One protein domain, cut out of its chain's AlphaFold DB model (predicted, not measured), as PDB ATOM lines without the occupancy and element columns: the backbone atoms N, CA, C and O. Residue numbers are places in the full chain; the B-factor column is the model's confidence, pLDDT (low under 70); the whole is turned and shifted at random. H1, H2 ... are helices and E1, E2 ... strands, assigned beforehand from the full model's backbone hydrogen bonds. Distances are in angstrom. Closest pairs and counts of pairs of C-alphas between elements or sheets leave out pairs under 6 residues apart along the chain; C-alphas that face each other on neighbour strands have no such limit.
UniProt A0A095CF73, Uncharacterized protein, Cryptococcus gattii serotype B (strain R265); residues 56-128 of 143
ATOM      1  N   ALA A  56     154.004  99.732 125.700       83.44
ATOM      2  CA  ALA A  56     153.918 100.644 124.581       83.44
ATOM      3  C   ALA A  56     152.442 100.816 124.210       83.44
ATOM      4  O   ALA A  56     151.638  99.880 124.335       83.44
ATOM      5  N   TRP A  57     152.061 102.020 123.800       88.75
ATOM      6  CA  TRP A  57     150.665 102.317 123.491       88.75
ATOM      7  C   TRP A  57     150.152 101.517 122.281       88.75
ATOM      8  O   TRP A  57     148.964 101.189 122.224       88.75
ATOM      9  N   GLU A  58     151.044 101.139 121.366       89.56
ATOM     10  CA  GLU A  58     150.760 100.335 120.176       89.56
ATOM     11  C   GLU A  58     150.274  98.931 120.543       89.56
ATOM     12  O   GLU A  58     149.300  98.444 119.984       89.56
ATOM     13  N   ASP A  59     150.886  98.289 121.537       87.81
ATOM     14  CA  ASP A  59     150.413  96.989 122.023       87.81
ATOM     15  C   ASP A  59     149.111  97.135 122.822       87.81
ATOM     16  O   ASP A  59     148.285  96.216 122.907       87.81
ATOM     17  N   MET A  60     148.917  98.299 123.449       89.81
ATOM     18  CA  MET A  60     147.765  98.535 124.304       89.81
ATOM     19  C   MET A  60     146.474  98.692 123.515       89.81
ATOM     20  O   MET A  60     145.448  98.190 123.977       89.81
ATOM     21  N   ILE A  61     146.505  99.294 122.326       91.81
ATOM     22  CA  ILE A  61     145.289  99.457 121.521       91.81
ATOM     23  C   ILE A  61     144.662  98.108 121.155       91.81
ATOM     24  O   ILE A  61     143.457  97.918 121.334       91.81
ATOM     25  N   ASP A  62     145.474  97.129 120.754       90.06
ATOM     26  CA  ASP A  62     144.984  95.803 120.376       90.06
ATOM     27  C   ASP A  62     144.544  94.985 121.586       90.06
ATOM     28  O   ASP A  62     143.521  94.292 121.542       90.06
ATOM     29  N   ARG A  63     145.246  95.128 122.713       89.75
ATOM     30  CA  ARG A  63     144.817  94.526 123.980       89.75
ATOM     31  C   ARG A  63     143.464  95.070 124.418       89.75
ATOM     32  O   ARG A  63     142.575  94.269 124.699       89.75
ATOM     33  N   LEU A  64     143.263  96.388 124.416       91.31
ATOM     34  CA  LEU A  64     141.971  97.005 124.744       91.31
ATOM     35  C   LEU A  64     140.884  96.580 123.751       91.31
ATOM     36  O   LEU A  64     139.761  96.270 124.152       91.31
ATOM     37  N   ALA A  65     141.236  96.455 122.472       91.69
ATOM     38  CA  ALA A  65     140.330  95.985 121.435       91.69
ATOM     39  C   ALA A  65     139.975  94.499 121.567       91.69
ATOM     40  O   ALA A  65     139.035  94.062 120.913       91.69
ATOM     41  N   SER A  66     140.664  93.709 122.393       91.12
ATOM     42  CA  SER A  66     140.299  92.310 122.655       91.12
ATOM     43  C   SER A  66     139.196  92.153 123.716       91.12
ATOM     44  O   SER A  66     138.509  91.129 123.751       91.12
ATOM     45  N   HIS A  67     138.959  93.172 124.555       91.19
ATOM     46  CA  HIS A  67     137.919  93.149 125.597       91.19
ATOM     47  C   HIS A  67     136.518  93.137 125.010       91.19
ATOM     48  O   HIS A  67     136.328  93.654 123.932       91.19
ATOM     49  N   LYS A  68     135.502  92.616 125.708       90.94
ATOM     50  CA  LYS A  68     134.117  92.523 125.194       90.94
ATOM     51  C   LYS A  68     133.607  93.841 124.595       90.94
ATOM     52  O   LYS A  68     133.924  94.918 125.096       90.94
ATOM     53  N   VAL A  69     132.791  93.761 123.545       92.12
ATOM     54  CA  VAL A  69     132.098  94.951 123.026       92.12
ATOM     55  C   VAL A  69     131.239  95.563 124.135       92.12
ATOM     56  O   VAL A  69     130.758  94.846 125.012       92.12
ATOM     57  N   ASN A  70     131.115  96.887 124.125       92.38
ATOM     58  CA  ASN A  70     130.537  97.722 125.176       92.38
ATOM     59  C   ASN A  70     131.359  97.802 126.472       92.38
ATOM     60  O   ASN A  70     130.895  98.389 127.447       92.38
ATOM     61  N   SER A  71     132.584  97.259 126.503       93.25
ATOM     62  CA  SER A  71     133.507  97.535 127.612       93.25
ATOM     63  C   SER A  71     133.900  99.006 127.601       93.25
ATOM     64  O   SER A  71     134.189  99.565 126.541       93.25
ATOM     65  N   THR A  72     133.922  99.614 128.784       94.50
ATOM     66  CA  THR A  72     134.320 101.007 128.978       94.50
ATOM     67  C   THR A  72     135.746 101.096 129.495       94.50
ATOM     68  O   THR A  72     136.132 100.337 130.387       94.50
ATOM     69  N   PHE A  73     136.491 102.064 128.983       94.88
ATOM     70  CA  PHE A  73     137.872 102.331 129.359       94.88
ATOM     71  C   PHE A  73     137.985 103.790 129.749       94.88
ATOM     72  O   PHE A  73     137.588 104.662 128.979       94.88
ATOM     73  N   ASP A  74     138.545 104.058 130.914       96.56
ATOM     74  CA  ASP A  74     138.924 105.409 131.294       96.56
ATOM     75  C   ASP A  74     140.430 105.566 131.107       96.56
ATOM     76  O   ASP A  74     141.187 104.738 131.601       96.56
ATOM     77  N   LEU A  75     140.852 106.620 130.416       96.31
ATOM     78  CA  LEU A  75     142.247 106.998 130.213       96.31
ATOM     79  C   LEU A  75     142.457 108.413 130.753       96.31
ATOM     80  O   LEU A  75     141.665 109.312 130.464       96.31
ATOM     81  N   TRP A  76     143.525 108.603 131.517       96.94
ATOM     82  CA  TRP A  76     143.936 109.897 132.054       96.94
ATOM     83  C   TRP A  76     145.235 110.372 131.400       96.94
ATOM     84  O   TRP A  76     146.090 109.545 131.071       96.94
ATOM     85  N   SER A  77     145.408 111.692 131.293       95.12
ATOM     86  CA  SER A  77     146.639 112.352 130.816       95.12
ATOM     87  C   SER A  77     147.898 111.847 131.524       95.12
ATOM     88  O   SER A  77     148.917 111.599 130.888       95.12
ATOM     89  N   GLY A  78     147.802 111.587 132.832       93.56
ATOM     90  CA  GLY A  78     148.887 111.039 133.651       93.56
ATOM     91  C   GLY A  78     149.281 109.584 133.352       93.56
ATOM     92  O   GLY A  78     150.163 109.049 134.018       93.56
ATOM     93  N   GLY A  79     148.638 108.918 132.386       92.69
ATOM     94  CA  GLY A  79     148.960 107.543 131.989       92.69
ATOM     95  C   GLY A  79     148.258 106.454 132.788       92.69
ATOM     96  O   GLY A  79     148.569 105.276 132.628       92.69
ATOM     97  N   ASN A  80     147.279 106.799 133.616       93.31
ATOM     98  CA  ASN A  80     146.408 105.805 134.232       93.31
ATOM     99  C   ASN A  80     145.352 105.342 133.229       93.31
ATOM    100  O   ASN A  80     144.771 106.148 132.504       93.31
ATOM    101  N   ILE A  81     145.074 104.041 133.221       93.12
ATOM    102  CA  ILE A  81     143.952 103.440 132.504       93.12
ATOM    103  C   ILE A  81     143.160 102.605 133.491       93.12
ATOM    104  O   ILE A  81     143.739 101.810 134.226       93.12
ATOM    105  N   ARG A  82     141.836 102.724 133.468       94.38
ATOM    106  CA  ARG A  82     140.944 101.884 134.261       94.38
ATOM    107  C   ARG A  82     139.982 101.133 133.364       94.38
ATOM    108  O   ARG A  82     139.283 101.722 132.540       94.38
ATOM    109  N   LEU A  83     139.933  99.822 133.562       90.19
ATOM    110  CA  LEU A  83     139.123  98.902 132.777       90.19
ATOM    111  C   LEU A  83     138.581  97.795 133.670       90.19
ATOM    112  O   LEU A  83     139.346  97.009 134.219       90.19
ATOM    113  N   ASN A  84     137.257  97.700 133.801       82.69
ATOM    114  CA  ASN A  84     136.591  96.656 134.593       82.69
ATOM    115  C   ASN A  84     137.154  96.496 136.023       82.69
ATOM    116  O   ASN A  84     137.218  95.389 136.551       82.69
ATOM    117  N   GLY A  85     137.581  97.598 136.648       78.38
ATOM    118  CA  GLY A  85     138.178  97.590 137.989       78.38
ATOM    119  C   GLY A  85     139.662  97.209 138.044       78.38
ATOM    120  O   GLY A  85     140.218  97.179 139.135       78.38
ATOM    121  N   LEU A  86     140.298  96.951 136.901       84.38
ATOM    122  CA  LEU A  86     141.746  96.829 136.782       84.38
ATOM    123  C   LEU A  86     142.343  98.186 136.427       84.38
ATOM    124  O   LEU A  86     141.917  98.818 135.456       84.38
ATOM    125  N   ASP A  87     143.347  98.586 137.198       89.56
ATOM    126  CA  ASP A  87     144.126  99.787 136.943       89.56
ATOM    127  C   ASP A  87     145.442  99.400 136.262       89.56
ATOM    128  O   ASP A  87     146.215  98.572 136.749       89.56
ATOM    129  N   LEU A  88     145.683  99.999 135.103       89.00
ATOM    130  CA  LEU A  88     146.922  99.907 134.352       89.00
ATOM    131  C   LEU A  88     147.594 101.277 134.366       89.00
ATOM    132  O   LEU A  88     146.944 102.315 134.476       89.00
ATOM    133  N   THR A  89     148.915 101.277 134.252       90.81
ATOM    134  CA  THR A  89     149.705 102.507 134.167       90.81
ATOM    135  C   THR A  89     150.572 102.483 132.911       90.81
ATOM    136  O   THR A  89     151.055 101.421 132.504       90.81
ATOM    137  N   LEU A  90     150.753 103.648 132.306       89.12
ATOM    138  CA  LEU A  90     151.572 103.948 131.138       89.12
ATOM    139  C   LEU A  90     152.451 105.164 131.447       89.12
ATOM    140  O   LEU A  90     152.270 105.825 132.470       89.12
ATOM    141  N   THR A  91     153.405 105.461 130.568       91.75
ATOM    142  CA  THR A  91     154.051 106.778 130.590       91.75
ATOM    143  C   THR A  91     153.084 107.840 130.060       91.75
ATOM    144  O   THR A  91     152.132 107.517 129.351       91.75
ATOM    145  N   ILE A  92     153.327 109.114 130.373       92.06
ATOM    146  CA  ILE A  92     152.517 110.233 129.859       92.06
ATOM    147  C   ILE A  92     152.542 110.261 128.319       92.06
ATOM    148  O   ILE A  92     151.502 110.387 127.681       92.06
ATOM    149  N   GLY A  93     153.718 110.048 127.714       91.56
ATOM    150  CA  GLY A  93     153.859 110.003 126.254       91.56
ATOM    151  C   GLY A  93     153.052 108.870 125.613       91.56
ATOM    152  O   GLY A  93     152.369 109.083 124.611       91.56
ATOM    153  N   ASP A  94     153.059 107.685 126.229       92.81
ATOM    154  CA  ASP A  94     152.235 106.558 125.781       92.81
ATOM    155  C   ASP A  94     150.738 106.827 125.990       92.81
ATOM    156  O   ASP A  94     149.919 106.414 125.174       92.81
ATOM    157  N   ALA A  95     150.355 107.544 127.049       93.56
ATOM    158  CA  ALA A  95     148.967 107.927 127.297       93.56
ATOM    159  C   ALA A  95     148.423 108.825 126.179       93.56
ATOM    160  O   ALA A  95     147.334 108.587 125.653       93.56
ATOM    161  N   GLU A  96     149.201 109.831 125.776       94.31
ATOM    162  CA  GLU A  96     148.856 110.698 124.652       94.31
ATOM    163  C   GLU A  96     148.825 109.942 123.321       94.31
ATOM    164  O   GLU A  96     147.922 110.167 122.507       94.31
ATOM    165  N   GLY A  97     149.802 109.057 123.095       94.56
ATOM    166  CA  GLY A  97     149.860 108.191 121.916       94.56
ATOM    167  C   GLY A  97     148.622 107.305 121.820       94.56
ATOM    168  O   GLY A  97     147.920 107.317 120.806       94.56
ATOM    169  N   LEU A  98     148.277 106.636 122.922       94.94
ATOM    170  CA  LEU A  98     147.094 105.792 123.023       94.94
ATOM    171  C   LEU A  98     145.808 106.590 122.805       94.94
ATOM    172  O   LEU A  98     144.940 106.149 122.059       94.94
ATOM    173  N   PHE A  99     145.682 107.774 123.413       96.00
ATOM    174  CA  PHE A  99     144.514 108.636 123.233       96.00
ATOM    175  C   PHE A  99     144.317 109.018 121.763       96.00
ATOM    176  O   PHE A  99     143.209 108.892 121.234       96.00
ATOM    177  N   LYS A 100     145.390 109.448 121.086       95.56
ATOM    178  CA  LYS A 100     145.362 109.795 119.656       95.56
ATOM    179  C   LYS A 100     144.957 108.587 118.815       95.56
ATOM    180  O   LYS A 100     144.065 108.712 117.978       95.56
ATOM    181  N   ALA A 101     145.547 107.426 119.084       95.06
ATOM    182  CA  ALA A 101     145.273 106.202 118.347       95.06
ATOM    183  C   ALA A 101     143.830 105.708 118.546       95.06
ATOM    184  O   ALA A 101     143.118 105.482 117.568       95.06
ATOM    185  N   MET A 102     143.346 105.640 119.792       94.88
ATOM    186  CA  MET A 102     141.966 105.248 120.109       94.88
ATOM    187  C   MET A 102     140.933 106.224 119.546       94.88
ATOM    188  O   MET A 102     139.835 105.812 119.188       94.88
ATOM    189  N   LYS A 103     141.260 107.516 119.448       94.88
ATOM    190  CA  LYS A 103     140.375 108.518 118.841       94.88
ATOM    191  C   LYS A 103     140.193 108.303 117.334       94.88
ATOM    192  O   LYS A 103     139.145 108.657 116.800       94.88
ATOM    193  N   THR A 104     141.205 107.767 116.652       93.81
ATOM    194  CA  THR A 104     141.163 107.478 115.208       93.81
ATOM    195  C   THR A 104     140.704 106.060 114.874       93.81
ATOM    196  O   THR A 104     140.310 105.794 113.742       93.81
ATOM    197  N   ASP A 105     140.767 105.145 115.837       93.31
ATOM    198  CA  ASP A 105     140.441 103.738 115.642       93.31
ATOM    199  C   ASP A 105     138.925 103.500 115.726       93.31
ATOM    200  O   ASP A 105     138.274 103.788 116.729       93.31
ATOM    201  N   VAL A 106     138.363 102.917 114.665       93.38
ATOM    202  CA  VAL A 106     136.922 102.642 114.514       93.38
ATOM    203  C   VAL A 106     136.357 101.661 115.548       93.38
ATOM    204  O   VAL A 106     135.141 101.536 115.676       93.38
ATOM    205  N   ARG A 107     137.219 100.936 116.272       94.69
ATOM    206  CA  ARG A 107     136.837  99.991 117.333       94.69
ATOM    207  C   ARG A 107     136.473 100.705 118.637       94.69
ATOM    208  O   ARG A 107     135.895 100.068 119.523       94.69
ATOM    209  N   PHE A 108     136.792 101.992 118.774       95.25
ATOM    210  CA  PHE A 108     136.554 102.766 119.988       95.25
ATOM    211  C   PHE A 108     135.759 104.036 119.696       95.25
ATOM    212  O   PHE A 108     135.916 104.686 118.668       95.25
ATOM    213  N   GLN A 109     134.910 104.417 120.642       95.31
ATOM    214  CA  GLN A 109     134.174 105.674 120.595       95.31
ATOM    215  C   GLN A 109     134.354 106.421 121.914       95.31
ATOM    216  O   GLN A 109     134.211 105.835 122.986       95.31
ATOM    217  N   ILE A 110     134.654 107.719 121.843       96.00
ATOM    218  CA  ILE A 110     134.708 108.583 123.027       96.00
ATOM    219  C   ILE A 110     133.278 108.857 123.493       96.00
ATOM    220  O   ILE A 110     132.472 109.399 122.740       96.00
ATOM    221  N   ILE A 111     132.982 108.519 124.747       96.25
ATOM    222  CA  ILE A 111     131.684 108.783 125.388       96.25
ATOM    223  C   ILE A 111     131.735 109.984 126.334       96.25
ATOM    224  O   ILE A 111     130.714 110.619 126.587       96.25
ATOM    225  N   ARG A 112     132.916 110.313 126.869       96.38
ATOM    226  CA  ARG A 112     133.114 111.469 127.747       96.38
ATOM    227  C   ARG A 112     134.543 111.967 127.640       96.38
ATOM    228  O   ARG A 112     135.474 111.170 127.655       96.38
ATOM    229  N   TYR A 113     134.711 113.280 127.588       96.62
ATOM    230  CA  TYR A 113     136.021 113.917 127.610       96.62
ATOM    231  C   TYR A 113     135.962 115.158 128.494       96.62
ATOM    232  O   TYR A 113     135.097 116.010 128.295       96.62
ATOM    233  N   VAL A 114     136.813 115.209 129.518       96.69
ATOM    234  CA  VAL A 114     136.806 116.263 130.542       96.69
ATOM    235  C   VAL A 114     138.222 116.719 130.828       96.69
ATOM    236  O   VAL A 114     139.112 115.884 130.956       96.69
ATOM    237  N   PHE A 115     138.377 118.031 130.966       96.69
ATOM    238  CA  PHE A 115     139.584 118.691 131.450       96.69
ATOM    239  C   PHE A 115     139.413 119.046 132.929       96.69
ATOM    240  O   PHE A 115     138.302 119.378 133.355       96.69
ATOM    241  N   PHE A 116     140.486 118.933 133.701       93.81
ATOM    242  CA  PHE A 116     140.511 119.256 135.128       93.81
ATOM    243  C   PHE A 116     141.158 120.612 135.415       93.81
ATOM    244  O   PHE A 116     140.993 121.140 136.512       93.81
ATOM    245  N   ASP A 117     141.841 121.177 134.427       93.25
ATOM    246  CA  ASP A 117     142.576 122.429 134.479       93.25
ATOM    247  C   ASP A 117     142.131 123.394 133.362       93.25
ATOM    248  O   ASP A 117     141.407 123.039 132.426       93.25
ATOM    249  N   GLU A 118     142.551 124.654 133.476       94.00
ATOM    250  CA  GLU A 118     142.300 125.674 132.449       94.00
ATOM    251  C   GLU A 118     143.241 125.514 131.242       94.00
ATOM    252  O   GLU A 118     142.862 125.837 130.111       94.00
ATOM    253  N   GLU A 119     144.440 124.969 131.476       93.69
ATOM    254  CA  GLU A 119     145.500 124.756 130.480       93.69
ATOM    255  C   GLU A 119     145.240 123.535 129.583       93.69
ATOM    256  O   GLU A 119     145.821 123.430 128.500       93.69
ATOM    257  N   LYS A 120     144.274 122.681 129.959       91.25
ATOM    258  CA  LYS A 120     143.856 121.466 129.241       91.25
ATOM    259  C   LYS A 120     144.938 120.387 129.168       91.25
ATOM    260  O   LYS A 120     144.872 119.527 128.282       91.25
ATOM    261  N   GLU A 121     145.903 120.417 130.078       90.62
ATOM    262  CA  GLU A 121     146.957 119.409 130.197       90.62
ATOM    263  C   GLU A 121     146.442 118.192 130.970       90.62
ATOM    264  O   GLU A 121     146.688 117.045 130.582       90.62
ATOM    265  N   ASP A 122     145.620 118.435 131.993       95.12
ATOM    266  CA  ASP A 122     144.990 117.390 132.784       95.12
ATOM    267  C   ASP A 122     143.617 117.013 132.244       95.12
ATOM    268  O   ASP A 122     142.630 117.742 132.358       95.12
ATOM    269  N   TRP A 123     143.521 115.807 131.689       96.38
ATOM    270  CA  TRP A 123     142.291 115.324 131.076       96.38
ATOM    271  C   TRP A 123     141.974 113.872 131.420       96.38
ATOM    272  O   TRP A 123     142.839 113.056 131.741       96.38
ATOM    273  N   LYS A 124     140.684 113.544 131.320       97.12
ATOM    274  CA  LYS A 124     140.150 112.180 131.340       97.12
ATOM    275  C   LYS A 124     139.291 111.949 130.104       97.12
ATOM    276  O   LYS A 124     138.308 112.659 129.879       97.12
ATOM    277  N   ALA A 125     139.613 110.900 129.362       97.44
ATOM    278  CA  ALA A 125     138.829 110.395 128.249       97.44
ATOM    279  C   ALA A 125     138.228 109.033 128.604       97.44
ATOM    280  O   ALA A 125     138.943 108.095 128.946       97.44
ATOM    281  N   SER A 126     136.908 108.921 128.510       97.06
ATOM    282  CA  SER A 126     136.193 107.657 128.626       97.06
ATOM    283  C   SER A 126     135.830 107.168 127.230       97.06
ATOM    284  O   SER A 126     135.175 107.882 126.465       97.06
ATOM    285  N   PHE A 127     136.231 105.944 126.918       96.69
ATOM    286  CA  PHE A 127     135.957 105.258 125.665       96.69
ATOM    287  C   PHE A 127     135.030 104.072 125.897       96.69
ATOM    288  O   PHE A 127     135.038 103.464 126.967       96.69
ATOM    289  N   ILE A 128     134.282 103.697 124.867       95.69
ATOM    290  CA  ILE A 128     133.559 102.431 124.795       95.69
ATOM    291  C   ILE A 128     134.047 101.636 123.583       95.69
ATOM    292  O   ILE A 128     134.256 102.205 122.509       95.69
TER     293      ILE A 128
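This is residues 56 to 128 of the 143 residues of an uncharacterized protein of Cryptococcus gattii serotype B (strain R265) (UniProt A0A095CF73). A twisted wall of five antiparallel strands is covered on one face by the longer helix, H2, while the other helix, H1, packs on H2 at a steep angle and only grazes the sheet. The longest axis runs from the link before E1 to the turn of the E4 and E5 hairpin. The printed part has 73 residues, with two named helices and five named strands in the order H1 E1 E2 E3 H2 E4 E5; the sheet's order is E3 E2 E1 E5 E4, and the class is mixed, helices and strands. It is compact, with a radius of gyration of the C-alphas of 11.3 A and spans of 35 by 25 by 24 A.

Start at inner strand E1, residues 72 to 76. Beside it is its antiparallel neighbour E5, residues 123 to 128, with N 75 and O 125 at 2.8 A. On the other side of E1 is E2, residues 80 to 83, with N 74 and O 82 at 2.9 A. Next comes edge strand E3, residues 86 to 89, with N 81 and O 88 at 2.8 A; E1, E2 and E3 form a meander, each strand the antiparallel neighbour of the one before. At the other edge, E4, residues 108 to 115, forms a hairpin with E5, with N 126 and O 112 at 2.8 A; E4 bends by 61 degrees at residue 111. E3 and E4 are apart. Now look at H2, residues 92 to 104, on one face of the sheet, which gives two layers, a helix over a sheet. Its height over the sheet is 8.7 A. It lies over E2 and only just over E5, on which 3 of its C-alphas fall. It runs along the strands, only just, at 29.6 degrees to E2 on the local plane. H1, residues 57 to 66, touches H2, the closest C-alphas being those of Trp 57 and Leu 98, 5.0 A apart; they run the same way at a steep tilt of 49 degrees. H1 only grazes the sheet, with its residues 61 to 65. In H2 every O i to N i+4 pair is within hydrogen-bond range; in H1 5 of 6 are.

Find C-alpha 57 at (150.665, 102.317, 123.491), where H1 begins; it runs 14.4 A to residue 66. E1 spans 13.5 A, and E2 and E3 10.1 A each. H2 starts at C-alpha 92, (152.517, 110.233, 129.859), and spans 18.7 A. E4 spans 19.9 A, and E5 runs 16.8 A to C-alpha 128 at (133.559, 102.431, 124.795).

The two C-alphas farthest apart are those of Lys 68 and Glu 118, 34.9 A. The printed part has no cut and no long link; the link from E4 to E5 is short, and the others are tight. The mean pLDDT of the printed part is 92.9, and no printed residue is under 70.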